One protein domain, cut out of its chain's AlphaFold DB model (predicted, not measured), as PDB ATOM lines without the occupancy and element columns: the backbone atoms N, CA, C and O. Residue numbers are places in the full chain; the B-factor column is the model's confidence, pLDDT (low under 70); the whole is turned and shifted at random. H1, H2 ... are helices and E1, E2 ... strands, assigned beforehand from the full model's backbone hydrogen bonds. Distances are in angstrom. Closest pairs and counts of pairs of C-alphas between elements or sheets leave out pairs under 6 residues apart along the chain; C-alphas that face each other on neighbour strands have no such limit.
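What this domain is: This is residues 197 to 403 of the 614 residues of an uncharacterized protein of Altererythrobacter sp. FM1 (UniProt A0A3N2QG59). A strongly twisted sheet of nine strands folds round on itself until the closest C-alphas of its edge strands E1 and E9 are 7.1 A apart, and its long strands E2 and E3 reach on toward one end of the longest axis. The long helix H4 runs toward that same end and meets H1 there, while H3 packs on E4 with H2 beside it. The printed part has 207 residues, with four named helices and nine named strands in the order H1, E1, E2, H2, E3, E4, E5, E6, E7, H3, E8, E9, H4. The sheet is branched, its neighbour pairs antiparallel, and the class is mixed, helices and strands. The whole is compact, with a radius of gyration of the C-alphas of 18.9 A and spans of 64 by 45 by 38 A.

How they stand to each other: H1, residues 197 to 204, touches residues 393 to 397 alone of H4, residues 379 to 403; the closest C-alphas, of Ala 203 and Ile 397, are 6.3 A apart. The two run opposite ways at a shallow tilt of 34 degrees, only just short of steep. Both only graze the sheet. E1, residues 210 to 218, and E2, residues 232 to 242, form a hairpin, with N 213 and O 234 at 2.9 A, within hydrogen-bond range. H2, residues 251 to 261, only grazes the sheet. E3, residues 270 to 281, lies on the other side of E2 from E1, with N 235 and O 277 at 2.9 A, and bends by 52 degrees at residue 273. E4, residues 291 to 298, has E5, residues 303 to 305, and E6, residues 310 to 312, on one side, with N 296 and O 304 at 2.9 A and N 292 and O 310 at 2.8 A. E7, residues 331 to 336, has E3 on one side, N 278 and O 334 at 2.9 A, and E6 on the other, N 311 and O 335 at 3.0 A. H3, residues 340 to 346, is on the sheet and touches H2, the same way at a shallow tilt of 21 degrees; the closest C-alphas, of Met 257 and Val 340, are 5.2 A apart. E8, residues 351 to 361, lies on the other side of E4, N 295 and O 355 at 3.0 A, and forms a hairpin with E9, residues 367 to 375, N 356 and O 372 at 2.9 A. In H1, H2, H3 and H4 every O i to N i+4 pair is within hydrogen-bond range.

Where its parts are: H1 begins at C-alpha 197, (178.107, 275.163, 179.126). E2 is 30.9 A long, E3 32.5 A and E8 30.0 A. H4 runs 36.1 A from C-alpha 379, (209.400, 273.782, 188.749), to C-alpha 403, (173.673, 277.129, 192.313).

The domain as a whole: The two C-alphas farthest apart, of Asp 364 and Glu 403, are 66.0 A apart. The printed part has no cut. The links E1 to E2 and E6 to E7 are long. The mean pLDDT of the printed part is 72.9, and 76 residues are under 70, among them residues 213 to 231 and 313 to 332.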
ATOM      1  N   THR A 197     176.872 275.594 179.802       57.69
ATOM      2  CA  THR A 197     178.107 275.163 179.126       57.69
ATOM      3  C   THR A 197     179.082 276.326 178.959       57.69
ATOM      4  O   THR A 197     180.199 276.254 179.462       57.69
ATOM      5  N   SER A 198     178.620 277.448 178.398       56.06
ATOM      6  CA  SER A 198     179.453 278.645 178.206       56.06
ATOM      7  C   SER A 198     179.959 279.248 179.521       56.06
ATOM      8  O   SER A 198     181.050 279.808 179.576       56.06
ATOM      9  N   TYR A 199     179.191 279.132 180.609       58.12
ATOM     10  CA  TYR A 199     179.641 279.596 181.921       58.12
ATOM     11  C   TYR A 199     180.697 278.669 182.536       58.12
ATOM     12  O   TYR A 199     181.612 279.153 183.198       58.12
ATOM     13  N   ILE A 200     180.599 277.349 182.328       58.44
ATOM     14  CA  ILE A 200     181.639 276.402 182.763       58.44
ATOM     15  C   ILE A 200     182.934 276.664 181.994       58.44
ATOM     16  O   ILE A 200     183.987 276.658 182.619       58.44
ATOM     17  N   GLU A 201     182.863 276.928 180.689       60.00
ATOM     18  CA  GLU A 201     184.020 277.306 179.862       60.00
ATOM     19  C   GLU A 201     184.697 278.570 180.408       60.00
ATOM     20  O   GLU A 201     185.859 278.528 180.807       60.00
ATOM     21  N   ALA A 202     183.938 279.656 180.579       57.91
ATOM     22  CA  ALA A 202     184.469 280.909 181.116       57.91
ATOM     23  C   ALA A 202     185.021 280.765 182.550       57.91
ATOM     24  O   ALA A 202     186.029 281.373 182.904       57.91
ATOM     25  N   ALA A 203     184.370 279.961 183.396       54.81
ATOM     26  CA  ALA A 203     184.836 279.698 184.754       54.81
ATOM     27  C   ALA A 203     186.081 278.806 184.770       54.81
ATOM     28  O   ALA A 203     186.966 279.029 185.598       54.81
ATOM     29  N   ALA A 204     186.185 277.833 183.863       56.47
ATOM     30  CA  ALA A 204     187.408 277.070 183.674       56.47
ATOM     31  C   ALA A 204     188.544 278.034 183.335       56.47
ATOM     32  O   ALA A 204     189.602 277.961 183.960       56.47
ATOM     33  N   ASP A 205     188.339 278.995 182.439       57.78
ATOM     34  CA  ASP A 205     189.357 279.968 182.009       57.78
ATOM     35  C   ASP A 205     189.860 280.911 183.113       57.78
ATOM     36  O   ASP A 205     190.875 281.588 182.943       57.78
ATOM     37  N   THR A 206     189.273 280.866 184.309       54.19
ATOM     38  CA  THR A 206     189.842 281.509 185.498       54.19
ATOM     39  C   THR A 206     190.953 280.641 186.118       54.19
ATOM     40  O   THR A 206     190.703 279.537 186.602       54.19
ATOM     41  N   GLY A 207     192.213 281.099 186.105       56.31
ATOM     42  CA  GLY A 207     193.326 280.401 186.772       56.31
ATOM     43  C   GLY A 207     194.700 280.582 186.121       56.31
ATOM     44  O   GLY A 207     194.853 281.305 185.141       56.31
ATOM     45  N   ILE A 208     195.705 279.922 186.704       55.81
ATOM     46  CA  ILE A 208     197.044 279.769 186.121       55.81
ATOM     47  C   ILE A 208     196.995 278.571 185.181       55.81
ATOM     48  O   ILE A 208     196.892 277.451 185.666       55.81
ATOM     49  N   HIS A 209     197.131 278.786 183.875       66.00
ATOM     50  CA  HIS A 209     197.023 277.699 182.887       66.00
ATOM     51  C   HIS A 209     198.362 277.289 182.296       66.00
ATOM     52  O   HIS A 209     198.424 276.285 181.593       66.00
ATOM     53  N   TYR A 210     199.429 278.035 182.571       70.44
ATOM     54  CA  TYR A 210     200.767 277.639 182.170       70.44
ATOM     55  C   TYR A 210     201.802 277.978 183.237       70.44
ATOM     56  O   TYR A 210     201.662 278.922 184.025       70.44
ATOM     57  N   ILE A 211     202.883 277.207 183.215       70.12
ATOM     58  CA  ILE A 211     204.154 277.560 183.837       70.12
ATOM     59  C   ILE A 211     205.211 277.602 182.741       70.12
ATOM     60  O   ILE A 211     205.205 276.745 181.864       70.12
ATOM     61  N   ALA A 212     206.096 278.593 182.756       71.38
ATOM     62  CA  ALA A 212     207.123 278.756 181.735       71.38
ATOM     63  C   ALA A 212     208.455 279.188 182.343       71.38
ATOM     64  O   ALA A 212     208.492 279.972 183.291       71.38
ATOM     65  N   ALA A 213     209.546 278.708 181.761       63.94
ATOM     66  CA  ALA A 213     210.888 279.215 181.997       63.94
ATOM     67  C   ALA A 213     211.498 279.633 180.660       63.94
ATOM     68  O   ALA A 213     211.650 278.820 179.744       63.94
ATOM     69  N   THR A 214     211.846 280.911 180.559       63.38
ATOM     70  CA  THR A 214     212.465 281.509 179.373       63.38
ATOM     71  C   THR A 214     213.967 281.670 179.580       63.38
ATOM     72  O   THR A 214     214.439 281.916 180.691       63.38
ATOM     73  N   ASN A 215     214.748 281.551 178.520       62.75
ATOM     74  CA  ASN A 215     216.117 282.030 178.492       62.75
ATOM     75  C   ASN A 215     216.108 283.484 178.021       62.75
ATOM     76  O   ASN A 215     215.615 283.767 176.932       62.75
ATOM     77  N   GLY A 216     216.630 284.393 178.844       57.09
ATOM     78  CA  GLY A 216     216.840 285.780 178.460       57.09
ATOM     79  C   GLY A 216     218.219 285.946 177.830       57.09
ATOM     80  O   GLY A 216     219.244 285.685 178.465       57.09
ATOM     81  N   ALA A 217     218.254 286.406 176.584       56.31
ATOM     82  CA  ALA A 217     219.457 287.000 176.021       56.31
ATOM     83  C   ALA A 217     219.663 288.384 176.658       56.31
ATOM     84  O   ALA A 217     218.725 289.173 176.736       56.31
ATOM     85  N   PHE A 218     220.883 288.687 177.090       54.38
ATOM     86  CA  PHE A 218     221.251 289.962 177.700       54.38
ATOM     87  C   PHE A 218     222.508 290.510 177.039       54.38
ATOM     88  O   PHE A 218     223.468 289.785 176.769       54.38
ATOM     89  N   ARG A 219     222.534 291.815 176.795       55.16
ATOM     90  CA  ARG A 219     223.759 292.515 176.407       55.16
ATOM     91  C   ARG A 219     224.712 292.615 177.600       55.16
ATOM     92  O   ARG A 219     224.318 292.426 178.748       55.16
ATOM     93  N   ALA A 220     225.975 292.946 177.331       54.03
ATOM     94  CA  ALA A 220     226.985 293.138 178.375       54.03
ATOM     95  C   ALA A 220     226.600 294.209 179.421       54.03
ATOM     96  O   ALA A 220     227.082 294.156 180.549       54.03
ATOM     97  N   ASP A 221     225.721 295.148 179.057       56.75
ATOM     98  CA  ASP A 221     225.171 296.192 179.930       56.75
ATOM     99  C   ASP A 221     223.925 295.755 180.733       56.75
ATOM    100  O   ASP A 221     223.371 296.551 181.487       56.75
ATOM    101  N   GLY A 222     223.482 294.500 180.588       51.31
ATOM    102  CA  GLY A 222     222.309 293.946 181.264       51.31
ATOM    103  C   GLY A 222     220.966 294.254 180.594       51.31
ATOM    104  O   GLY A 222     219.938 293.812 181.099       51.31
ATOM    105  N   SER A 223     220.945 294.976 179.468       56.50
ATOM    106  CA  SER A 223     219.712 295.244 178.717       56.50
ATOM    107  C   SER A 223     219.290 294.058 177.842       56.50
ATOM    108  O   SER A 223     220.127 293.329 177.297       56.50
ATOM    109  N   GLU A 224     217.978 293.865 177.687       55.69
ATOM    110  CA  GLU A 224     217.425 292.879 176.755       55.69
ATOM    111  C   GLU A 224     217.611 293.353 175.300       55.69
ATOM    112  O   GLU A 224     217.431 294.539 174.994       55.69
ATOM    113  N   PRO A 225     217.985 292.462 174.365       54.56
ATOM    114  CA  PRO A 225     218.041 292.809 172.961       54.56
ATOM    115  C   PRO A 225     216.623 293.124 172.453       54.56
ATOM    116  O   PRO A 225     215.679 292.408 172.778       54.56
ATOM    117  N   PRO A 226     216.465 294.143 171.592       50.12
ATOM    118  CA  PRO A 226     215.165 294.679 171.169       50.12
ATOM    119  C   PRO A 226     214.295 293.723 170.334       50.12
ATOM    120  O   PRO A 226     213.273 294.145 169.808       50.12
ATOM    121  N   THR A 227     214.697 292.463 170.157       55.84
ATOM    122  CA  THR A 227     214.056 291.529 169.226       55.84
ATOM    123  C   THR A 227     213.763 290.141 169.805       55.84
ATOM    124  O   THR A 227     213.318 289.295 169.047       55.84
ATOM    125  N   GLY A 228     214.020 289.860 171.092       54.00
ATOM    126  CA  GLY A 228     213.773 288.521 171.677       54.00
ATOM    127  C   GLY A 228     214.635 287.385 171.093       54.00
ATOM    128  O   GLY A 228     214.481 286.217 171.429       54.00
ATOM    129  N   LEU A 229     215.587 287.712 170.220       56.69
ATOM    130  CA  LEU A 229     216.347 286.732 169.449       56.69
ATOM    131  C   LEU A 229     217.411 286.029 170.296       56.69
ATOM    132  O   LEU A 229     218.064 286.651 171.136       56.69
ATOM    133  N   GLY A 230     217.596 284.730 170.044       56.34
ATOM    134  CA  GLY A 230     218.440 283.845 170.847       56.34
ATOM    135  C   GLY A 230     217.777 283.387 172.150       56.34
ATOM    136  O   GLY A 230     218.442 282.795 172.998       56.34
ATOM    137  N   GLN A 231     216.486 283.669 172.329       67.38
ATOM    138  CA  GLN A 231     215.707 283.217 173.475       67.38
ATOM    139  C   GLN A 231     214.999 281.908 173.142       67.38
ATOM    140  O   GLN A 231     214.526 281.696 172.028       67.38
ATOM    141  N   TRP A 232     214.872 281.033 174.127       72.31
ATOM    142  CA  TRP A 232     213.966 279.894 174.053       72.31
ATOM    143  C   TRP A 232     213.217 279.761 175.364       72.31
ATOM    144  O   TRP A 232     213.701 280.165 176.417       72.31
ATOM    145  N   ALA A 233     212.028 279.195 175.302       74.00
ATOM    146  CA  ALA A 233     211.164 278.947 176.424       74.00
ATOM    147  C   ALA A 233     210.737 277.488 176.401       74.00
ATOM    148  O   ALA A 233     210.428 276.935 175.346       74.00
ATOM    149  N   PHE A 234     210.698 276.891 177.585       79.69
ATOM    150  CA  PHE A 234     209.861 275.725 177.804       79.69
ATOM    151  C   PHE A 234     208.657 276.164 178.615       79.69
ATOM    152  O   PHE A 234     208.822 276.864 179.620       79.69
ATOM    153  N   SER A 235     207.472 275.732 178.204       82.25
ATOM    154  CA  SER A 235     206.278 275.838 179.030       82.25
ATOM    155  C   SER A 235     205.618 274.483 179.225       82.25
ATOM    156  O   SER A 235     205.803 273.537 178.456       82.25
ATOM    157  N   ILE A 236     204.883 274.378 180.324       82.19
ATOM    158  CA  ILE A 236     203.893 273.336 180.520       82.19
ATOM    159  C   ILE A 236     202.544 274.039 180.513       82.19
ATOM    160  O   ILE A 236     202.227 274.774 181.451       82.19
ATOM    161  N   ASP A 237     201.775 273.804 179.458       80.38
ATOM    162  CA  ASP A 237     200.432 274.345 179.291       80.38
ATOM    163  C   ASP A 237     199.408 273.319 179.768       80.38
ATOM    164  O   ASP A 237     199.556 272.117 179.537       80.38
ATOM    165  N   MET A 238     198.329 273.781 180.384       77.31
ATOM    166  CA  MET A 238     197.177 272.951 180.699       77.31
ATOM    167  C   MET A 238     196.186 272.977 179.543       77.31
ATOM    168  O   MET A 238     195.460 273.948 179.340       77.31
ATOM    169  N   MET A 239     196.122 271.880 178.799       77.00
ATOM    170  CA  MET A 239     195.057 271.662 177.835       77.00
ATOM    171  C   MET A 239     193.798 271.196 178.535       77.00
ATOM    172  O   MET A 239     193.838 270.350 179.429       77.00
ATOM    173  N   ARG A 240     192.663 271.706 178.071       75.75
ATOM    174  CA  ARG A 240     191.346 271.303 178.542       75.75
ATOM    175  C   ARG A 240     190.595 270.681 177.396       75.75
ATOM    176  O   ARG A 240     190.488 271.288 176.337       75.75
ATOM    177  N   LYS A 241     190.104 269.468 177.612       70.38
ATOM    178  CA  LYS A 241     189.288 268.755 176.634       70.38
ATOM    179  C   LYS A 241     187.939 268.400 177.270       70.38
ATOM    180  O   LYS A 241     187.938 267.971 178.432       70.38
ATOM    181  N   PRO A 242     186.804 268.602 176.579       71.50
ATOM    182  CA  PRO A 242     185.500 268.179 177.085       71.50
ATOM    183  C   PRO A 242     185.497 266.679 177.393       71.50
ATOM    184  O   PRO A 242     186.053 265.880 176.641       71.50
ATOM    185  N   LYS A 243     184.913 266.271 178.523       76.75
ATOM    186  CA  LYS A 243     184.930 264.857 178.948       76.75
ATOM    187  C   LYS A 243     184.175 263.928 177.994       76.75
ATOM    188  O   LYS A 243     184.480 262.743 177.937       76.75
ATOM    189  N   ASP A 244     183.180 264.456 177.295       71.31
ATOM    190  CA  ASP A 244     182.356 263.763 176.307       71.31
ATOM    191  C   ASP A 244     183.029 263.648 174.934       71.31
ATOM    192  O   ASP A 244     182.796 262.669 174.229       71.31
ATOM    193  N   GLU A 245     183.907 264.587 174.579       62.50
ATOM    194  CA  GLU A 245     184.681 264.550 173.329       62.50
ATOM    195  C   GLU A 245     185.898 263.625 173.392       62.50
ATOM    196  O   GLU A 245     186.446 263.252 172.355       62.50
ATOM    197  N   VAL A 246     186.319 263.218 174.593       64.69
ATOM    198  CA  VAL A 246     187.479 262.338 174.767       64.69
ATOM    199  C   VAL A 246     187.107 261.033 175.454       64.69
ATOM    200  O   VAL A 246     187.648 260.674 176.499       64.69
ATOM    201  N   ALA A 247     186.203 260.287 174.818       55.03
ATOM    202  CA  ALA A 247     185.829 258.930 175.228       55.03
ATOM    203  C   ALA A 247     187.030 257.960 175.312       55.03
ATOM    204  O   ALA A 247     186.942 256.929 175.975       55.03
ATOM    205  N   GLU A 248     188.146 258.293 174.656       57.91
ATOM    206  CA  GLU A 248     189.387 257.510 174.624       57.91
ATOM    207  C   GLU A 248     190.348 257.805 175.791       57.91
ATOM    208  O   GLU A 248     191.290 257.042 176.006       57.91
ATOM    209  N   LEU A 249     190.139 258.881 176.565       66.69
ATOM    210  CA  LEU A 249     190.951 259.133 177.759       66.69
ATOM    211  C   LEU A 249     190.495 258.214 178.889       66.69
ATOM    212  O   LEU A 249     189.451 258.425 179.507       66.69
ATOM    213  N   ASP A 250     191.323 257.212 179.168       71.94
ATOM    214  CA  ASP A 250     191.134 256.267 180.261       71.94
ATOM    215  C   ASP A 250     191.020 257.016 181.610       71.94
ATOM    216  O   ASP A 250     191.959 257.711 182.017       71.94
ATOM    217  N   PRO A 251     189.903 256.890 182.354       80.44
ATOM    218  CA  PRO A 251     189.790 257.427 183.706       80.44
ATOM    219  C   PRO A 251     190.945 256.999 184.623       80.44
ATOM    220  O   PRO A 251     191.361 257.790 185.473       80.44
ATOM    221  N   ALA A 252     191.507 255.801 184.418       82.94
ATOM    222  CA  ALA A 252     192.671 255.327 185.160       82.94
ATOM    223  C   ALA A 252     193.931 256.149 184.850       82.94
ATOM    224  O   ALA A 252     194.714 256.425 185.756       82.94
ATOM    225  N   TYR A 253     194.107 256.622 183.611       84.88
ATOM    226  CA  TYR A 253     195.190 257.543 183.258       84.88
ATOM    227  C   TYR A 253     195.051 258.884 183.995       84.88
ATOM    228  O   TYR A 253     196.026 259.392 184.550       84.88
ATOM    229  N   MET A 254     193.839 259.445 184.065       87.75
ATOM    230  CA  MET A 254     193.599 260.705 184.786       87.75
ATOM    231  C   MET A 254     193.775 260.550 186.301       87.75
ATOM    232  O   MET A 254     194.228 261.482 186.976       87.75
ATOM    233  N   GLU A 255     193.422 259.387 186.847       88.38
ATOM    234  CA  GLU A 255     193.668 259.053 188.247       88.38
ATOM    235  C   GLU A 255     195.165 258.901 188.533       88.38
ATOM    236  O   GLU A 255     195.659 259.496 189.492       88.38
ATOM    237  N   ASP A 256     195.904 258.200 187.671       90.06
ATOM    238  CA  ASP A 256     197.350 258.017 187.810       90.06
ATOM    239  C   ASP A 256     198.103 259.348 187.680       90.06
ATOM    240  O   ASP A 256     198.964 259.664 188.505       90.06
ATOM    241  N   MET A 257     197.713 260.195 186.718       90.44
ATOM    242  CA  MET A 257     198.246 261.550 186.565       90.44
ATOM    243  C   MET A 257     198.048 262.364 187.847       90.44
ATOM    244  O   MET A 257     198.998 262.961 188.360       90.44
ATOM    245  N   ARG A 258     196.840 262.346 188.422       91.06
ATOM    246  CA  ARG A 258     196.555 263.014 189.698       91.06
ATOM    247  C   ARG A 258     197.379 262.431 190.844       91.06
ATOM    248  O   ARG A 258     197.943 263.195 191.623       91.06
ATOM    249  N   ALA A 259     197.441 261.110 190.968       90.44
ATOM    250  CA  ALA A 259     198.101 260.432 192.079       90.44
ATOM    251  C   ALA A 259     199.619 260.655 192.078       90.44
ATOM    252  O   ALA A 259     200.206 260.900 193.132       90.44
ATOM    253  N   LYS A 260     200.255 260.603 190.903       90.75
ATOM    254  CA  LYS A 260     201.716 260.684 190.771       90.75
ATOM    255  C   LYS A 260     202.254 262.105 190.640       90.75
ATOM    256  O   LYS A 260     203.411 262.329 190.985       90.75
ATOM    257  N   THR A 261     201.454 263.055 190.152       90.94
ATOM    258  CA  THR A 261     201.908 264.443 189.934       90.94
ATOM    259  C   THR A 261     201.200 265.463 190.823       90.94
ATOM    260  O   THR A 261     201.656 266.596 190.933       90.94
ATOM    261  N   GLY A 262     200.085 265.104 191.463       90.06
ATOM    262  CA  GLY A 262     199.246 266.048 192.207       90.06
ATOM    263  C   GLY A 262     198.373 266.948 191.323       90.06
ATOM    264  O   GLY A 262     197.729 267.856 191.851       90.06
ATOM    265  N   LEU A 263     198.334 266.710 190.004       89.44
ATOM    266  CA  LEU A 263     197.533 267.493 189.062       89.44
ATOM    267  C   LEU A 263     196.043 267.452 189.412       89.44
ATOM    268  O   LEU A 263     195.451 266.386 189.599       89.44
ATOM    269  N   VAL A 264     195.406 268.623 189.421       86.44
ATOM    270  CA  VAL A 264     193.942 268.709 189.383       86.44
ATOM    271  C   VAL A 264     193.491 268.398 187.959       86.44
ATOM    272  O   VAL A 264     193.454 269.272 187.101       86.44
ATOM    273  N   THR A 265     193.187 267.127 187.708       85.38
ATOM    274  CA  THR A 265     192.803 266.624 186.383       85.38
ATOM    275  C   THR A 265     191.351 266.917 186.021       85.38
ATOM    276  O   THR A 265     191.014 267.007 184.850       85.38
ATOM    277  N   ASP A 266     190.485 267.081 187.017       85.62
ATOM    278  CA  ASP A 266     189.043 267.253 186.852       85.62
ATOM    279  C   ASP A 266     188.620 268.706 187.113       85.62
ATOM    280  O   ASP A 266     188.709 269.182 188.252       85.62
ATOM    281  N   LEU A 267     188.125 269.375 186.067       74.62
ATOM    282  CA  LEU A 267     187.563 270.727 186.103       74.62
ATOM    283  C   LEU A 267     186.108 270.722 185.611       74.62
ATOM    284  O   LEU A 267     185.748 271.356 184.620       74.62
ATOM    285  N   GLY A 268     185.246 269.981 186.309       75.50
ATOM    286  CA  GLY A 268     183.812 269.953 186.022       75.50
ATOM    287  C   GLY A 268     183.509 269.175 184.742       75.50
ATOM    288  O   GLY A 268     183.566 267.944 184.744       75.50
ATOM    289  N   ALA A 269     183.168 269.876 183.658       70.56
ATOM    290  CA  ALA A 269     182.886 269.263 182.355       70.56
ATOM    291  C   ALA A 269     184.151 268.931 181.541       70.56
ATOM    292  O   ALA A 269     184.054 268.264 180.515       70.56
ATOM    293  N   PHE A 270     185.328 269.356 182.009       75.44
ATOM    294  CA  PHE A 270     186.588 269.226 181.280       75.44
ATOM    295  C   PHE A 270     187.573 268.304 181.999       75.44
ATOM    296  O   PHE A 270     187.680 268.311 183.231       75.44
ATOM    297  N   TRP A 271     188.318 267.534 181.209       81.19
ATOM    298  CA  TRP A 271     189.585 266.943 181.620       81.19
ATOM    299  C   TRP A 271     190.715 267.932 181.365       81.19
ATOM    300  O   TRP A 271     190.771 268.556 180.307       81.19
ATOM    301  N   GLN A 272     191.623 268.050 182.330       80.44
ATOM    302  CA  GLN A 272     192.828 268.857 182.230       80.44
ATOM    303  C   GLN A 272     194.065 267.971 182.092       80.44
ATOM    304  O   GLN A 272     194.294 267.072 182.903       80.44
ATOM    305  N   LEU A 273     194.870 268.263 181.073       81.75
ATOM    306  CA  LEU A 273     196.057 267.512 180.686       81.75
ATOM    307  C   LEU A 273     197.248 268.459 180.531       81.75
ATOM    308  O   LEU A 273     197.090 269.525 179.936       81.75
ATOM    309  N   PRO A 274     198.443 268.082 181.001       87.44
ATOM    310  CA  PRO A 274     199.641 268.842 180.696       87.44
ATOM    311  C   PRO A 274     200.021 268.675 179.222       87.44
ATOM    312  O   PRO A 274     199.841 267.608 178.639       87.44
ATOM    313  N   ARG A 275     200.604 269.718 178.641       84.88
ATOM    314  CA  ARG A 275     201.302 269.698 177.356       84.88
ATOM    315  C   ARG A 275     202.655 270.364 177.542       84.88
ATOM    316  O   ARG A 275     202.717 271.501 177.998       84.88
ATOM    317  N   LEU A 276     203.722 269.657 177.190       85.62
ATOM    318  CA  LEU A 276     205.062 270.229 177.141       85.62
ATOM    319  C   LEU A 276     205.233 270.987 175.834       85.62
ATOM    320  O   LEU A 276     204.934 270.475 174.753       85.62
ATOM    321  N   HIS A 277     205.741 272.197 175.958       81.88
ATOM    322  CA  HIS A 277     205.885 273.137 174.870       81.88
ATOM    323  C   HIS A 277     207.306 273.679 174.833       81.88
ATOM    324  O   HIS A 277     207.887 274.008 175.868       81.88
ATOM    325  N   LEU A 278     207.867 273.738 173.631       81.25
ATOM    326  CA  LEU A 278     209.142 274.367 173.338       81.25
ATOM    327  C   LEU A 278     208.901 275.477 172.325       81.25
ATOM    328  O   LEU A 278     208.430 275.225 171.215       81.25
ATOM    329  N   GLN A 279     209.325 276.680 172.681       76.38
ATOM    330  CA  GLN A 279     209.383 277.825 171.790       76.38
ATOM    331  C   GLN A 279     210.828 278.295 171.704       76.38
ATOM    332  O   GLN A 279     211.453 278.532 172.729       76.38
ATOM    333  N   ALA A 280     211.379 278.461 170.509       70.94
ATOM    334  CA  ALA A 280     212.727 278.993 170.343       70.94
ATOM    335  C   ALA A 280     212.737 280.076 169.269       70.94
ATOM    336  O   ALA A 280     212.261 279.855 168.161       70.94
ATOM    337  N   GLN A 281     213.275 281.246 169.603       67.81
ATOM    338  CA  GLN A 281     213.539 282.338 168.675       67.81
ATOM    339  C   GLN A 281     215.003 282.272 168.254       67.81
ATOM    340  O   GLN A 281     215.898 282.727 168.968       67.81
ATOM    341  N   VAL A 282     215.253 281.661 167.104       58.69
ATOM    342  CA  VAL A 282     216.592 281.261 166.662       58.69
ATOM    343  C   VAL A 282     216.866 281.766 165.252       58.69
ATOM    344  O   VAL A 282     215.976 281.743 164.412       58.69
ATOM    345  N   TYR A 283     218.082 282.245 164.988       51.50
ATOM    346  CA  TYR A 283     218.469 282.725 163.657       51.50
ATOM    347  C   TYR A 283     218.755 281.576 162.701       51.50
ATOM    348  O   TYR A 283     219.475 280.662 163.086       51.50
ATOM    349  N   ASP A 284     218.231 281.681 161.474       48.16
ATOM    350  CA  ASP A 284     218.626 280.901 160.291       48.16
ATOM    351  C   ASP A 284     218.901 279.418 160.566       48.16
ATOM    352  O   ASP A 284     219.901 278.842 160.146       48.16
ATOM    353  N   ILE A 285     217.962 278.795 161.280       52.19
ATOM    354  CA  ILE A 285     217.968 277.362 161.546       52.19
ATOM    355  C   ILE A 285     217.081 276.673 160.517       52.19
ATOM    356  O   ILE A 285     215.854 276.801 160.542       52.19
ATOM    357  N   LEU A 286     217.701 275.878 159.647       57.47
ATOM    358  CA  LEU A 286     216.995 274.871 158.864       57.47
ATOM    359  C   LEU A 286     216.878 273.614 159.724       57.47
ATOM    360  O   LEU A 286     217.760 272.752 159.724       57.47
ATOM    361  N   VAL A 287     215.798 273.543 160.501       65.44
ATOM    362  CA  VAL A 287     215.466 272.347 161.278       65.44
ATOM    363  C   VAL A 287     215.247 271.193 160.296       65.44
ATOM    364  O   VAL A 287     214.399 271.289 159.412       65.44
ATOM    365  N   GLN A 288     216.040 270.130 160.433       67.44
ATOM    366  CA  GLN A 288     215.940 268.925 159.601       67.44
ATOM    367  C   GLN A 288     215.030 267.871 160.236       67.44
ATOM    368  O   GLN A 288     214.414 267.078 159.533       67.44
ATOM    369  N   SER A 289     214.932 267.852 161.567       70.94
ATOM    370  CA  SER A 289     214.052 266.918 162.269       70.94
ATOM    371  C   SER A 289     212.586 267.360 162.236       70.94
ATOM    372  O   SER A 289     212.284 268.524 162.469       70.94
ATOM    373  N   ASP A 290     211.661 266.408 162.120       76.00
ATOM    374  CA  ASP A 290     210.217 266.670 162.275       76.00
ATOM    375  C   ASP A 290     209.796 266.916 163.738       76.00
ATOM    376  O   ASP A 290     208.693 267.387 164.031       76.00
ATOM    377  N   PHE A 291     210.669 266.575 164.690       82.44
ATOM    378  CA  PHE A 291     210.400 266.675 166.119       82.44
ATOM    379  C   PHE A 291     211.665 266.953 166.932       82.44
ATOM    380  O   PHE A 291     212.772 266.574 166.551       82.44
ATOM    381  N   ALA A 292     211.477 267.537 168.114       85.62
ATOM    382  CA  ALA A 292     212.476 267.581 169.168       85.62
ATOM    383  C   ALA A 292     212.329 266.378 170.116       85.62
ATOM    384  O   ALA A 292     211.225 265.994 170.522       85.62
ATOM    385  N   ARG A 293     213.462 265.783 170.493       93.06
ATOM    386  CA  ARG A 293     213.565 264.785 171.563       93.06
ATOM    387  C   ARG A 293     213.722 265.514 172.887       93.06
ATOM    388  O   ARG A 293     214.668 266.282 173.054       93.06
ATOM    389  N   LEU A 294     212.798 265.285 173.814       94.12
ATOM    390  CA  LEU A 294     212.862 265.875 175.147       94.12
ATOM    391  C   LEU A 294     213.492 264.888 176.132       94.12
ATOM    392  O   LEU A 294     213.228 263.689 176.073       94.12
ATOM    393  N   ALA A 295     214.313 265.396 177.043       95.69
ATOM    394  CA  ALA A 295     214.933 264.607 178.106       95.69
ATOM    395  C   ALA A 295     215.136 265.451 179.368       95.69
ATOM    396  O   ALA A 295     215.165 266.680 179.304       95.69
ATOM    397  N   VAL A 296     215.293 264.785 180.508       96.06
ATOM    398  CA  VAL A 296     215.649 265.411 181.784       96.06
ATOM    399  C   VAL A 296     217.085 265.042 182.138       96.06
ATOM    400  O   VAL A 296     217.426 263.864 182.227       96.06
ATOM    401  N   GLU A 297     217.916 266.057 182.354       95.06
ATOM    402  CA  GLU A 297     219.249 265.935 182.944       95.06
ATOM    403  C   GLU A 297     219.124 266.005 184.464       95.06
ATOM    404  O   GLU A 297     218.584 266.975 185.008       95.06
ATOM    405  N   LEU A 298     219.609 264.980 185.157       95.25
ATOM    406  CA  LEU A 298     219.673 264.942 186.613       95.25
ATOM    407  C   LEU A 298     220.937 265.644 187.125       95.25
ATOM    408  O   LEU A 298     221.890 265.887 186.389       95.25
ATOM    409  N   ARG A 299     220.974 265.961 188.423       91.38
ATOM    410  CA  ARG A 299     222.133 266.617 189.064       91.38
ATOM    411  C   ARG A 299     223.436 265.816 188.995       91.38
ATOM    412  O   ARG A 299     224.500 266.408 189.138       91.38
ATOM    413  N   ASP A 300     223.356 264.501 188.814       92.38
ATOM    414  CA  ASP A 300     224.515 263.624 188.625       92.38
ATOM    415  C   ASP A 300     225.016 263.585 187.166       92.38
ATOM    416  O   ASP A 300     226.004 262.913 186.875       92.38
ATOM    417  N   GLY A 301     224.359 264.322 186.261       89.75
ATOM    418  CA  GLY A 301     224.680 264.397 184.837       89.75
ATOM    419  C   GLY A 301     224.049 263.294 183.988       89.75
ATOM    420  O   GLY A 301     224.253 263.284 182.776       89.75
ATOM    421  N   SER A 302     223.288 262.368 184.580       94.00
ATOM    422  CA  SER A 302     222.563 261.352 183.815       94.00
ATOM    423  C   SER A 302     221.360 261.946 183.072       94.00
ATOM    424  O   SER A 302     220.738 262.913 183.520       94.00
ATOM    425  N   HIS A 303     221.022 261.353 181.922       93.44
ATOM    426  CA  HIS A 303     219.899 261.772 181.080       93.44
ATOM    427  C   HIS A 303     218.802 260.713 181.053       93.44
ATOM    428  O   HIS A 303     219.059 259.539 180.793       93.44
ATOM    429  N   ILE A 304     217.562 261.149 181.267       96.19
ATOM    430  CA  ILE A 304     216.364 260.321 181.126       96.19
ATOM    431  C   ILE A 304     215.542 260.885 179.972       96.19
ATOM    432  O   ILE A 304     214.990 261.981 180.077       96.19
ATOM    433  N   ALA A 305     215.479 260.151 178.861       95.44
ATOM    434  CA  ALA A 305     214.642 260.517 177.724       95.44
ATOM    435  C   ALA A 305     213.157 260.429 178.097       95.44
ATOM    436  O   ALA A 305     212.740 259.481 178.763       95.44
ATOM    437  N   LEU A 306     212.368 261.410 177.652       95.38
ATOM    438  CA  LEU A 306     210.912 261.352 177.743       95.38
ATOM    439  C   LEU A 306     210.370 260.473 176.608       95.38
ATOM    440  O   LEU A 306     210.934 260.444 175.512       95.38
ATOM    441  N   ASN A 307     209.279 259.755 176.858       87.62
ATOM    442  CA  ASN A 307     208.765 258.727 175.948       87.62
ATOM    443  C   ASN A 307     208.133 259.298 174.662       87.62
ATOM    444  O   ASN A 307     208.050 258.600 173.649       87.62
ATOM    445  N   GLY A 308     207.673 260.551 174.688       79.56
ATOM    446  CA  GLY A 308     207.036 261.206 173.546       79.56
ATOM    447  C   GLY A 308     208.012 261.808 172.527       79.56
ATOM    448  O   GLY A 308     209.221 261.907 172.739       79.56
ATOM    449  N   ARG A 309     207.460 262.334 171.430       85.19
ATOM    450  CA  ARG A 309     208.158 263.247 170.508       85.19
ATOM    451  C   ARG A 309     207.483 264.613 170.556       85.19
ATOM    452  O   ARG A 309     206.256 264.671 170.520       85.19
ATOM    453  N   ALA A 310     208.265 265.687 170.652       85.56
ATOM    454  CA  ALA A 310     207.732 267.041 170.573       85.56
ATOM    455  C   ALA A 310     207.707 267.478 169.108       85.56
ATOM    456  O   ALA A 310     208.735 267.865 168.560       85.56
ATOM    457  N   TRP A 311     206.556 267.360 168.456       80.94
ATOM    458  CA  TRP A 311     206.429 267.617 167.022       80.94
ATOM    459  C   TRP A 311     206.476 269.107 166.725       80.94
ATOM    460  O   TRP A 311     205.794 269.886 167.398       80.94
ATOM    461  N   PHE A 312     207.251 269.493 165.709       75.00
ATOM    462  CA  PHE A 312     207.207 270.852 165.190       75.00
ATOM    463  C   PHE A 312     205.882 271.082 164.457       75.00
ATOM    464  O   PHE A 312     205.373 270.199 163.769       75.00
ATOM    465  N   GLN A 313     205.287 272.262 164.629       60.72
ATOM    466  CA  GLN A 313     204.007 272.571 163.995       60.72
ATOM    467  C   GLN A 313     204.183 272.678 162.465       60.72
ATOM    468  O   GLN A 313     205.002 273.462 161.985       60.72
ATOM    469  N   THR A 314     203.424 271.902 161.687       51.38
ATOM    470  CA  THR A 314     203.409 271.958 160.213       51.38
ATOM    471  C   THR A 314     202.374 272.966 159.702       51.38
ATOM    472  O   THR A 314     201.448 273.352 160.424       51.38
ATOM    473  N   ALA A 315     202.538 273.458 158.469       44.66
ATOM    474  CA  ALA A 315     201.524 274.294 157.828       44.66
ATOM    475  C   ALA A 315     200.279 273.452 157.500       44.66
ATOM    476  O   ALA A 315     200.434 272.338 156.998       44.66
ATOM    477  N   PRO A 316     199.053 273.966 157.734       40.06
ATOM    478  CA  PRO A 316     197.819 273.240 157.424       40.06
ATOM    479  C   PRO A 316     197.667 272.853 155.945       40.06
ATOM    480  O   PRO A 316     196.952 271.900 155.650       40.06
ATOM    481  N   ASP A 317     198.333 273.567 155.031       41.41
ATOM    482  CA  ASP A 317     197.956 273.567 153.613       41.41
ATOM    483  C   ASP A 317     198.877 272.730 152.701       41.41
ATOM    484  O   ASP A 317     198.485 272.417 151.579       41.41
ATOM    485  N   ASP A 318     200.069 272.317 153.149       37.31
ATOM    486  CA  ASP A 318     201.009 271.546 152.310       37.31
ATOM    487  C   ASP A 318     201.857 270.492 153.052       37.31
ATOM    488  O   ASP A 318     202.677 269.816 152.429       37.31
ATOM    489  N   GLY A 319     201.671 270.317 154.366       38.59
ATOM    490  CA  GLY A 319     202.454 269.362 155.157       38.59
ATOM    491  C   GLY A 319     203.942 269.712 155.269       38.59
ATOM    492  O   GLY A 319     204.699 268.934 155.851       38.59
ATOM    493  N   SER A 320     204.371 270.871 154.760       35.06
ATOM    494  CA  SER A 320     205.711 271.384 155.006       35.06
ATOM    495  C   SER A 320     205.825 271.842 156.469       35.06
ATOM    496  O   SER A 320     204.831 272.278 157.076       35.06
ATOM    497  N   PRO A 321     207.016 271.747 157.091       37.69
ATOM    498  CA  PRO A 321     207.268 272.429 158.354       37.69
ATOM    499  C   PRO A 321     206.879 273.898 158.178       37.69
ATOM    500  O   PRO A 321     207.284 274.515 157.191       37.69
ATOM    501  N   ARG A 322     206.100 274.482 159.106       39.44
ATOM    502  CA  ARG A 322     205.894 275.935 159.101       39.44
ATOM    503  C   ARG A 322     207.251 276.580 159.354       39.44
ATOM    504  O   ARG A 322     207.631 276.849 160.489       39.44
ATOM    505  N   PHE A 323     207.952 276.910 158.280       40.41
ATOM    506  CA  PHE A 323     208.816 278.068 158.257       40.41
ATOM    507  C   PHE A 323     207.883 279.271 158.401       40.41
ATOM    508  O   PHE A 323     207.417 279.848 157.423       40.41
ATOM    509  N   GLY A 324     207.537 279.613 159.643       32.41
ATOM    510  CA  GLY A 324     206.854 280.855 159.990       32.41
ATOM    511  C   GLY A 324     207.786 282.045 159.776       32.41
ATOM    512  O   GLY A 324     208.050 282.799 160.701       32.41
ATOM    513  N   THR A 325     208.343 282.195 158.576       31.81
ATOM    514  CA  THR A 325     209.253 283.278 158.222       31.81
ATOM    515  C   THR A 325     208.426 284.449 157.719       31.81
ATOM    516  O   THR A 325     208.322 284.697 156.519       31.81
ATOM    517  N   SER A 326     207.819 285.192 158.641       29.80
ATOM    518  CA  SER A 326     207.763 286.635 158.422       29.80
ATOM    519  C   SER A 326     209.106 287.188 158.899       29.80
ATOM    520  O   SER A 326     209.612 286.753 159.935       29.80
ATOM    521  N   TYR A 327     209.707 288.105 158.141       36.03
ATOM    522  CA  TYR A 327     211.064 288.651 158.329       36.03
ATOM    523  C   TYR A 327     211.362 289.257 159.726       36.03
ATOM    524  O   TYR A 327     212.463 289.750 159.956       36.03
ATOM    525  N   ALA A 328     210.408 289.232 160.664       32.94
ATOM    526  CA  ALA A 328     210.533 289.757 162.018       32.94
ATOM    527  C   ALA A 328     210.673 288.689 163.130       32.94
ATOM    528  O   ALA A 328     211.040 289.068 164.240       32.94
ATOM    529  N   SER A 329     210.438 287.389 162.890       38.34
ATOM    530  CA  SER A 329     210.599 286.368 163.947       38.34
ATOM    531  C   SER A 329     210.722 284.934 163.408       38.34
ATOM    532  O   SER A 329     209.726 284.318 163.037       38.34
ATOM    533  N   TYR A 330     211.924 284.359 163.424       52.41
ATOM    534  CA  TYR A 330     212.124 282.917 163.250       52.41
ATOM    535  C   TYR A 330     211.784 282.203 164.563       52.41
ATOM    536  O   TYR A 330     212.624 282.092 165.456       52.41
ATOM    537  N   GLN A 331     210.532 281.775 164.708       62.06
ATOM    538  CA  GLN A 331     210.068 281.053 165.888       62.06
ATOM    539  C   GLN A 331     209.855 279.574 165.559       62.06
ATOM    540  O   GLN A 331     208.969 279.222 164.787       62.06
ATOM    541  N   VAL A 332     210.642 278.707 166.191       67.31
ATOM    542  CA  VAL A 332     210.425 277.260 166.202       67.31
ATOM    543  C   VAL A 332     209.488 276.918 167.354       67.31
ATOM    544  O   VAL A 332     209.619 277.458 168.454       67.31
ATOM    545  N   HIS A 333     208.536 276.030 167.090       73.75
ATOM    546  CA  HIS A 333     207.487 275.662 168.028       73.75
ATOM    547  C   HIS A 333     207.259 274.155 168.011       73.75
ATOM    548  O   HIS A 333     206.843 273.618 166.983       73.75
ATOM    549  N   ALA A 334     207.502 273.486 169.137       77.19
ATOM    550  CA  ALA A 334     207.293 272.051 169.289       77.19
ATOM    551  C   ALA A 334     206.400 271.718 170.483       77.19
ATOM    552  O   ALA A 334     206.493 272.346 171.537       77.19
ATOM    553  N   MET A 335     205.547 270.706 170.322       81.69
ATOM    554  CA  MET A 335     204.593 270.283 171.350       81.69
ATOM    555  C   MET A 335     204.610 268.770 171.563       81.69
ATOM    556  O   MET A 335     204.622 268.004 170.602       81.69
ATOM    557  N   MET A 336     204.542 268.347 172.824       86.19
ATOM    558  CA  MET A 336     204.378 266.955 173.250       86.19
ATOM    559  C   MET A 336     203.248 266.864 174.284       86.19
ATOM    560  O   MET A 336     203.196 267.673 175.209       86.19
ATOM    561  N   GLU A 337     202.393 265.845 174.184       87.88
ATOM    562  CA  GLU A 337     201.544 265.392 175.299       87.88
ATOM    563  C   GLU A 337     202.359 264.390 176.154       87.88
ATOM    564  O   GLU A 337     202.600 263.271 175.696       87.88
ATOM    565  N   PRO A 338     202.876 264.778 177.336       90.62
ATOM    566  CA  PRO A 338     203.702 263.899 178.161       90.62
ATOM    567  C   PRO A 338     202.872 262.800 178.828       90.62
ATOM    568  O   PRO A 338     201.744 263.034 179.267       90.62
ATOM    569  N   SER A 339     203.468 261.618 178.991       91.25
ATOM    570  CA  SER A 339     202.895 260.561 179.829       91.25
ATOM    571  C   SER A 339     202.994 260.903 181.323       91.25
ATOM    572  O   SER A 339     203.713 261.819 181.738       91.25
ATOM    573  N   VAL A 340     202.307 260.126 182.167       91.62
ATOM    574  CA  VAL A 340     202.397 260.278 183.630       91.62
ATOM    575  C   VAL A 340     203.838 260.104 184.124       91.62
ATOM    576  O   VAL A 340     204.296 260.856 184.986       91.62
ATOM    577  N   ASP A 341     204.575 259.142 183.564       93.56
ATOM    578  CA  ASP A 341     205.973 258.902 183.926       93.56
ATOM    579  C   ASP A 341     206.909 260.009 183.427       93.56
ATOM    580  O   ASP A 341     207.854 260.365 184.139       93.56
ATOM    581  N   ASP A 342     206.621 260.613 182.271       94.94
ATOM    582  CA  ASP A 342     207.370 261.775 181.778       94.94
ATOM    583  C   ASP A 342     207.203 262.961 182.731       94.94
ATOM    584  O   ASP A 342     208.188 263.547 183.181       94.94
ATOM    585  N   MET A 343     205.962 263.266 183.127       94.38
ATOM    586  CA  MET A 343     205.691 264.338 184.086       94.38
ATOM    587  C   MET A 343     206.318 264.063 185.449       94.38
ATOM    588  O   MET A 343     206.915 264.959 186.045       94.38
ATOM    589  N   ARG A 344     206.250 262.817 185.933       94.31
ATOM    590  CA  ARG A 344     206.938 262.419 187.167       94.31
ATOM    591  C   ARG A 344     208.443 262.648 187.059       94.31
ATOM    592  O   ARG A 344     209.040 263.085 188.036       94.31
ATOM    593  N   THR A 345     209.037 262.383 185.896       95.25
ATOM    594  CA  THR A 345     210.468 262.586 185.635       95.25
ATOM    595  C   THR A 345     210.840 264.070 185.642       95.25
ATOM    596  O   THR A 345     211.808 264.444 186.302       95.25
ATOM    597  N   VAL A 346     210.045 264.924 184.989       93.56
ATOM    598  CA  VAL A 346     210.235 266.389 184.980       93.56
ATOM    599  C   VAL A 346     210.145 266.988 186.388       93.56
ATOM    600  O   VAL A 346     210.881 267.915 186.716       93.56
ATOM    601  N   LEU A 347     209.269 266.445 187.237       93.94
ATOM    602  CA  LEU A 347     209.007 266.950 188.588       93.94
ATOM    603  C   LEU A 347     209.912 266.343 189.678       93.94
ATOM    604  O   LEU A 347     209.693 266.599 190.864       93.94
ATOM    605  N   ARG A 348     210.920 265.532 189.324       93.44
ATOM    606  CA  ARG A 348     211.823 264.936 190.321       93.44
ATOM    607  C   ARG A 348     212.626 266.005 191.065       93.44
ATOM    608  O   ARG A 348     213.087 266.981 190.485       93.44
ATOM    609  N   ALA A 349     212.894 265.763 192.347       90.44
ATOM    610  CA  ALA A 349     213.686 266.673 193.180       90.44
ATOM    611  C   ALA A 349     215.164 266.790 192.747       90.44
ATOM    612  O   ALA A 349     215.817 267.802 193.014       90.44
ATOM    613  N   ASP A 350     215.698 265.754 192.097       93.19
ATOM    614  CA  ASP A 350     217.059 265.696 191.559       93.19
ATOM    615  C   ASP A 350     217.146 266.074 190.072       93.19
ATOM    616  O   ASP A 350     218.247 266.077 189.518       93.19
ATOM    617  N   ALA A 351     216.028 266.436 189.434       92.31
ATOM    618  CA  ALA A 351     216.032 266.965 188.079       92.31
ATOM    619  C   ALA A 351     216.723 268.337 188.054       92.31
ATOM    620  O   ALA A 351     216.388 269.242 188.823       92.31
ATOM    621  N   ALA A 352     217.722 268.486 187.186       87.31
ATOM    622  CA  ALA A 352     218.512 269.704 187.054       87.31
ATOM    623  C   ALA A 352     218.063 270.529 185.845       87.31
ATOM    624  O   ALA A 352     217.830 271.734 185.980       87.31
ATOM    625  N   TYR A 353     217.895 269.888 184.686       89.69
ATOM    626  CA  TYR A 353     217.524 270.570 183.450       89.69
ATOM    627  C   TYR A 353     216.529 269.770 182.613       89.69
ATOM    628  O   TYR A 353     216.593 268.548 182.553       89.69
ATOM    629  N   LEU A 354     215.648 270.484 181.916       91.69
ATOM    630  CA  LEU A 354     214.903 269.974 180.774       91.69
ATOM    631  C   LEU A 354     215.696 270.311 179.512       91.69
ATOM    632  O   LEU A 354     216.133 271.452 179.331       91.69
ATOM    633  N   THR A 355     215.896 269.320 178.654       91.31
ATOM    634  CA  THR A 355     216.641 269.457 177.401       91.31
ATOM    635  C   THR A 355     215.762 269.134 176.204       91.31
ATOM    636  O   THR A 355     214.978 268.188 176.266       91.31
ATOM    637  N   ALA A 356     215.937 269.873 175.110       88.50
ATOM    638  CA  ALA A 356     215.387 269.549 173.799       88.50
ATOM    639  C   ALA A 356     216.515 269.351 172.794       88.50
ATOM    640  O   ALA A 356     217.372 270.224 172.660       88.50
ATOM    641  N   GLN A 357     216.484 268.225 172.087       88.31
ATOM    642  CA  GLN A 357     217.455 267.866 171.059       88.31
ATOM    643  C   GLN A 357     216.787 267.729 169.697       88.31
ATOM    644  O   GLN A 357     215.789 267.018 169.574       88.31
ATOM    645  N   PHE A 358     217.336 268.375 168.678       83.38
ATOM    646  CA  PHE A 358     216.859 268.262 167.299       83.38
ATOM    647  C   PHE A 358     217.995 268.522 166.313       83.38
ATOM    648  O   PHE A 358     218.966 269.214 166.631       83.38
ATOM    649  N   GLU A 359     217.876 267.933 165.128       76.75
ATOM    650  CA  GLU A 359     218.850 268.083 164.053       76.75
ATOM    651  C   GLU A 359     218.581 269.367 163.281       76.75
ATOM    652  O   GLU A 359     217.436 269.709 162.956       76.75
ATOM    653  N   MET A 360     219.660 270.054 162.943       68.31
ATOM    654  CA  MET A 360     219.628 271.207 162.068       68.31
ATOM    655  C   MET A 360     220.780 271.197 161.092       68.31
ATOM    656  O   MET A 360     221.844 270.660 161.373       68.31
ATOM    657  N   MET A 361     220.560 271.837 159.955       57.31
ATOM    658  CA  MET A 361     221.626 272.115 159.010       57.31
ATOM    659  C   MET A 361     222.392 273.365 159.454       57.31
ATOM    660  O   MET A 361     221.780 274.411 159.674       57.31
ATOM    661  N   VAL A 362     223.711 273.239 159.603       55.88
ATOM    662  CA  VAL A 362     224.625 274.329 159.979       55.88
ATOM    663  C   VAL A 362     225.248 274.991 158.739       55.88
ATOM    664  O   VAL A 362     225.037 274.545 157.613       55.88
ATOM    665  N   GLU A 363     226.011 276.072 158.943       44.91
ATOM    666  CA  GLU A 363     226.542 276.984 157.904       44.91
ATOM    667  C   GLU A 363     227.317 276.307 156.753       44.91
ATOM    668  O   GLU A 363     227.382 276.833 155.644       44.91
ATOM    669  N   ASP A 364     227.921 275.141 156.985       52.66
ATOM    670  CA  ASP A 364     228.673 274.402 155.963       52.66
ATOM    671  C   ASP A 364     227.829 273.362 155.198       52.66
ATOM    672  O   ASP A 364     228.360 272.620 154.367       52.66
ATOM    673  N   GLY A 365     226.518 273.315 155.462       50.78
ATOM    674  CA  GLY A 365     225.575 272.354 154.893       50.78
ATOM    675  C   GLY A 365     225.567 270.989 155.588       50.78
ATOM    676  O   GLY A 365     224.790 270.117 155.192       50.78
ATOM    677  N   SER A 366     226.400 270.776 156.612       60.47
ATOM    678  CA  SER A 366     226.335 269.573 157.443       60.47
ATOM    679  C   SER A 366     225.139 269.616 158.398       60.47
ATOM    680  O   SER A 366     224.543 270.666 158.638       60.47
ATOM    681  N   ILE A 367     224.753 268.450 158.912       66.69
ATOM    682  CA  ILE A 367     223.685 268.318 159.904       66.69
ATOM    683  C   ILE A 367     224.335 268.161 161.277       66.69
ATOM    684  O   ILE A 367     225.130 267.241 161.472       66.69
ATOM    685  N   ASP A 368     223.964 269.025 162.219       68.94
ATOM    686  CA  ASP A 368     224.390 268.979 163.616       68.94
ATOM    687  C   ASP A 368     223.189 268.831 164.564       68.94
ATOM    688  O   ASP A 368     222.054 269.192 164.236       68.94
ATOM    689  N   VAL A 369     223.429 268.282 165.755       76.88
ATOM    690  CA  VAL A 369     222.411 268.107 166.797       76.88
ATOM    691  C   VAL A 369     222.544 269.224 167.820       76.88
ATOM    692  O   VAL A 369     223.488 269.257 168.610       76.88
ATOM    693  N   ILE A 370     221.541 270.097 167.888       75.19
ATOM    694  CA  ILE A 370     221.491 271.128 168.926       75.19
ATOM    695  C   ILE A 370     220.744 270.624 170.142       75.19
ATOM    696  O   ILE A 370     219.670 270.040 170.035       75.19
ATOM    697  N   THR A 371     221.317 270.912 171.311       82.19
ATOM    698  CA  THR A 371     220.688 270.701 172.613       82.19
ATOM    699  C   THR A 371     220.377 272.047 173.258       82.19
ATOM    700  O   THR A 371     221.282 272.759 173.693       82.19
ATOM    701  N   LEU A 372     219.094 272.385 173.367       81.19
ATOM    702  CA  LEU A 372     218.630 273.507 174.181       81.19
ATOM    703  C   LEU A 372     218.387 273.023 175.606       81.19
ATOM    704  O   LEU A 372     217.769 271.979 175.800       81.19
ATOM    705  N   ARG A 373     218.857 273.777 176.602       81.00
ATOM    706  CA  ARG A 373     218.793 273.388 178.016       81.00
ATOM    707  C   ARG A 373     218.144 274.476 178.863       81.00
ATOM    708  O   ARG A 373     218.576 275.626 178.816       81.00
ATOM    709  N   THR A 374     217.171 274.101 179.691       82.00
ATOM    710  CA  THR A 374     216.487 275.009 180.624       82.00
ATOM    711  C   THR A 374     216.483 274.429 182.038       82.00
ATOM    712  O   THR A 374     216.127 273.263 182.206       82.00
ATOM    713  N   PRO A 375     216.894 275.189 183.071       81.62
ATOM    714  CA  PRO A 375     216.885 274.709 184.449       81.62
ATOM    715  C   PRO A 375     215.481 274.333 184.914       81.62
ATOM    716  O   PRO A 375     214.509 275.031 184.629       81.62
ATOM    717  N   LEU A 376     215.389 273.272 185.709       84.75
ATOM    718  CA  LEU A 376     214.157 272.868 186.393       84.75
ATOM    719  C   LEU A 376     214.036 273.481 187.798       84.75
ATOM    720  O   LEU A 376     213.121 273.171 188.555       84.75
ATOM    721  N   THR A 377     214.926 274.406 188.163       79.81
ATOM    722  CA  THR A 377     214.853 275.128 189.438       79.81
ATOM    723  C   THR A 377     213.514 275.860 189.582       79.81
ATOM    724  O   THR A 377     213.151 276.685 188.744       79.81
ATOM    725  N   GLY A 378     212.792 275.580 190.670       79.25
ATOM    726  CA  GLY A 378     211.485 276.179 190.963       79.25
ATOM    727  C   GLY A 378     210.294 275.517 190.262       79.25
ATOM    728  O   GLY A 378     209.165 275.933 190.511       79.25
ATOM    729  N   ILE A 379     210.502 274.474 189.441       85.81
ATOM    730  CA  ILE A 379     209.400 273.782 188.749       85.81
ATOM    731  C   ILE A 379     208.379 273.200 189.731       85.81
ATOM    732  O   ILE A 379     207.179 273.339 189.519       85.81
ATOM    733  N   GLY A 380     208.843 272.598 190.831       84.69
ATOM    734  CA  GLY A 380     207.972 271.988 191.838       84.69
ATOM    735  C   GLY A 380     207.065 273.009 192.526       84.69
ATOM    736  O   GLY A 380     205.869 272.762 192.674       84.69
ATOM    737  N   ASP A 381     207.604 274.182 192.869       82.69
ATOM    738  CA  ASP A 381     206.837 275.267 193.491       82.69
ATOM    739  C   ASP A 381     205.819 275.860 192.508       82.69
ATOM    740  O   ASP A 381     204.655 276.056 192.862       82.69
ATOM    741  N   ALA A 382     206.228 276.093 191.255       77.56
ATOM    742  CA  ALA A 382     205.343 276.586 190.199       77.56
ATOM    743  C   ALA A 382     204.209 275.588 189.900       77.56
ATOM    744  O   ALA A 382     203.048 275.981 189.767       77.56
ATOM    745  N   TRP A 383     204.524 274.292 189.868       87.81
ATOM    746  CA  TRP A 383     203.557 273.210 189.694       87.81
ATOM    747  C   TRP A 383     202.560 273.131 190.858       87.81
ATOM    748  O   TRP A 383     201.350 273.040 190.645       87.81
ATOM    749  N   ALA A 384     203.046 273.224 192.099       86.44
ATOM    750  CA  ALA A 384     202.197 273.242 193.288       86.44
ATOM    751  C   ALA A 384     201.269 274.469 193.315       86.44
ATOM    752  O   ALA A 384     200.080 274.330 193.608       86.44
ATOM    753  N   ALA A 385     201.782 275.653 192.963       79.44
ATOM    754  CA  ALA A 385     200.997 276.883 192.877       79.44
ATOM    755  C   ALA A 385     199.896 276.786 191.809       79.44
ATOM    756  O   ALA A 385     198.730 277.067 192.095       79.44
ATOM    757  N   MET A 386     200.240 276.307 190.611       81.38
ATOM    758  CA  MET A 386     199.285 276.075 189.527       81.38
ATOM    759  C   MET A 386     198.171 275.103 189.953       81.38
ATOM    760  O   MET A 386     196.989 275.382 189.757       81.38
ATOM    761  N   ASN A 387     198.514 273.990 190.609       86.19
ATOM    762  CA  ASN A 387     197.522 273.027 191.102       86.19
ATOM    763  C   ASN A 387     196.644 273.581 192.230       86.19
ATOM    764  O   ASN A 387     195.452 273.269 192.295       86.19
ATOM    765  N   ALA A 388     197.195 274.422 193.107       82.94
ATOM    766  CA  ALA A 388     196.417 275.093 194.142       82.94
ATOM    767  C   ALA A 388     195.366 276.039 193.536       82.94
ATOM    768  O   ALA A 388     194.215 276.037 193.994       82.94
ATOM    769  N   GLU A 389     195.729 276.792 192.492       75.69
ATOM    770  CA  GLU A 389     194.796 277.646 191.749       75.69
ATOM    771  C   GLU A 389     193.741 276.822 191.007       75.69
ATOM    772  O   GLU A 389     192.551 277.057 191.211       75.69
ATOM    773  N   HIS A 390     194.120 275.766 190.282       78.50
ATOM    774  CA  HIS A 390     193.140 274.863 189.663       78.50
ATOM    775  C   HIS A 390     192.190 274.226 190.681       78.50
ATOM    776  O   HIS A 390     191.003 274.054 190.408       78.50
ATOM    777  N   GLY A 391     192.666 273.928 191.891       81.12
ATOM    778  CA  GLY A 391     191.813 273.466 192.981       81.12
ATOM    779  C   GLY A 391     190.782 274.514 193.419       81.12
ATOM    780  O   GLY A 391     189.655 274.153 193.767       81.12
ATOM    781  N   LYS A 392     191.133 275.808 193.405       79.19
ATOM    782  CA  LYS A 392     190.182 276.906 193.650       79.19
ATOM    783  C   LYS A 392     189.185 277.027 192.498       79.19
ATOM    784  O   LYS A 392     187.987 277.065 192.779       79.19
ATOM    785  N   THR A 393     189.656 276.998 191.251       71.94
ATOM    786  CA  THR A 393     188.822 277.027 190.040       71.94
ATOM    787  C   THR A 393     187.806 275.892 190.046       71.94
ATOM    788  O   THR A 393     186.609 276.139 189.930       71.94
ATOM    789  N   ARG A 394     188.240 274.657 190.321       80.88
ATOM    790  CA  ARG A 394     187.352 273.497 190.465       80.88
ATOM    791  C   ARG A 394     186.252 273.741 191.494       80.88
ATOM    792  O   ARG A 394     185.077 273.550 191.201       80.88
ATOM    793  N   ARG A 395     186.616 274.181 192.705       82.50
ATOM    794  CA  ARG A 395     185.636 274.456 193.770       82.50
ATOM    795  C   ARG A 395     184.657 275.558 193.373       82.50
ATOM    796  O   ARG A 395     183.493 275.490 193.768       82.50
ATOM    797  N   HIS A 396     185.123 276.563 192.634       75.25
ATOM    798  CA  HIS A 396     184.277 277.623 192.102       75.25
ATOM    799  C   HIS A 396     183.283 277.070 191.074       75.25
ATOM    800  O   HIS A 396     182.084 277.264 191.258       75.25
ATOM    801  N   ILE A 397     183.751 276.296 190.088       69.81
ATOM    802  CA  ILE A 397     182.898 275.606 189.108       69.81
ATOM    803  C   ILE A 397     181.856 274.743 189.827       69.81
ATOM    804  O   ILE A 397     180.662 274.924 189.612       69.81
ATOM    805  N   ASP A 398     182.275 273.872 190.748       80.06
ATOM    806  CA  ASP A 398     181.373 272.982 191.491       80.06
ATOM    807  C   ASP A 398     180.304 273.759 192.275       80.06
ATOM    808  O   ASP A 398     179.146 273.341 192.365       80.06
ATOM    809  N   LYS A 399     180.680 274.894 192.879       81.31
ATOM    810  CA  LYS A 399     179.745 275.764 193.597       81.31
ATOM    811  C   LYS A 399     178.735 276.382 192.634       81.31
ATOM    812  O   LYS A 399     177.535 276.255 192.875       81.31
ATOM    813  N   THR A 400     179.207 277.003 191.558       69.69
ATOM    814  CA  THR A 400     178.343 277.669 190.583       69.69
ATOM    815  C   THR A 400     177.409 276.676 189.896       69.69
ATOM    816  O   THR A 400     176.235 276.970 189.694       69.69
ATOM    817  N   MET A 401     177.878 275.456 189.635       73.75
ATOM    818  CA  MET A 401     177.060 274.378 189.079       73.75
ATOM    819  C   MET A 401     175.918 273.979 190.009       73.75
ATOM    820  O   MET A 401     174.777 273.882 189.564       73.75
ATOM    821  N   ARG A 402     176.178 273.837 191.313       82.06
ATOM    822  CA  ARG A 402     175.114 273.573 192.297       82.06
ATOM    823  C   ARG A 402     174.098 274.711 192.373       82.06
ATOM    824  O   ARG A 402     172.899 274.455 192.476       82.06
ATOM    825  N   GLU A 403     174.559 275.959 192.333       75.75
ATOM    826  CA  GLU A 403     173.673 277.129 192.313       75.75
ATOM    827  C   GLU A 403     172.814 277.151 191.040       75.75
ATOM    828  O   GLU A 403     171.606 277.383 191.113       75.75
TER     829      GLU A 403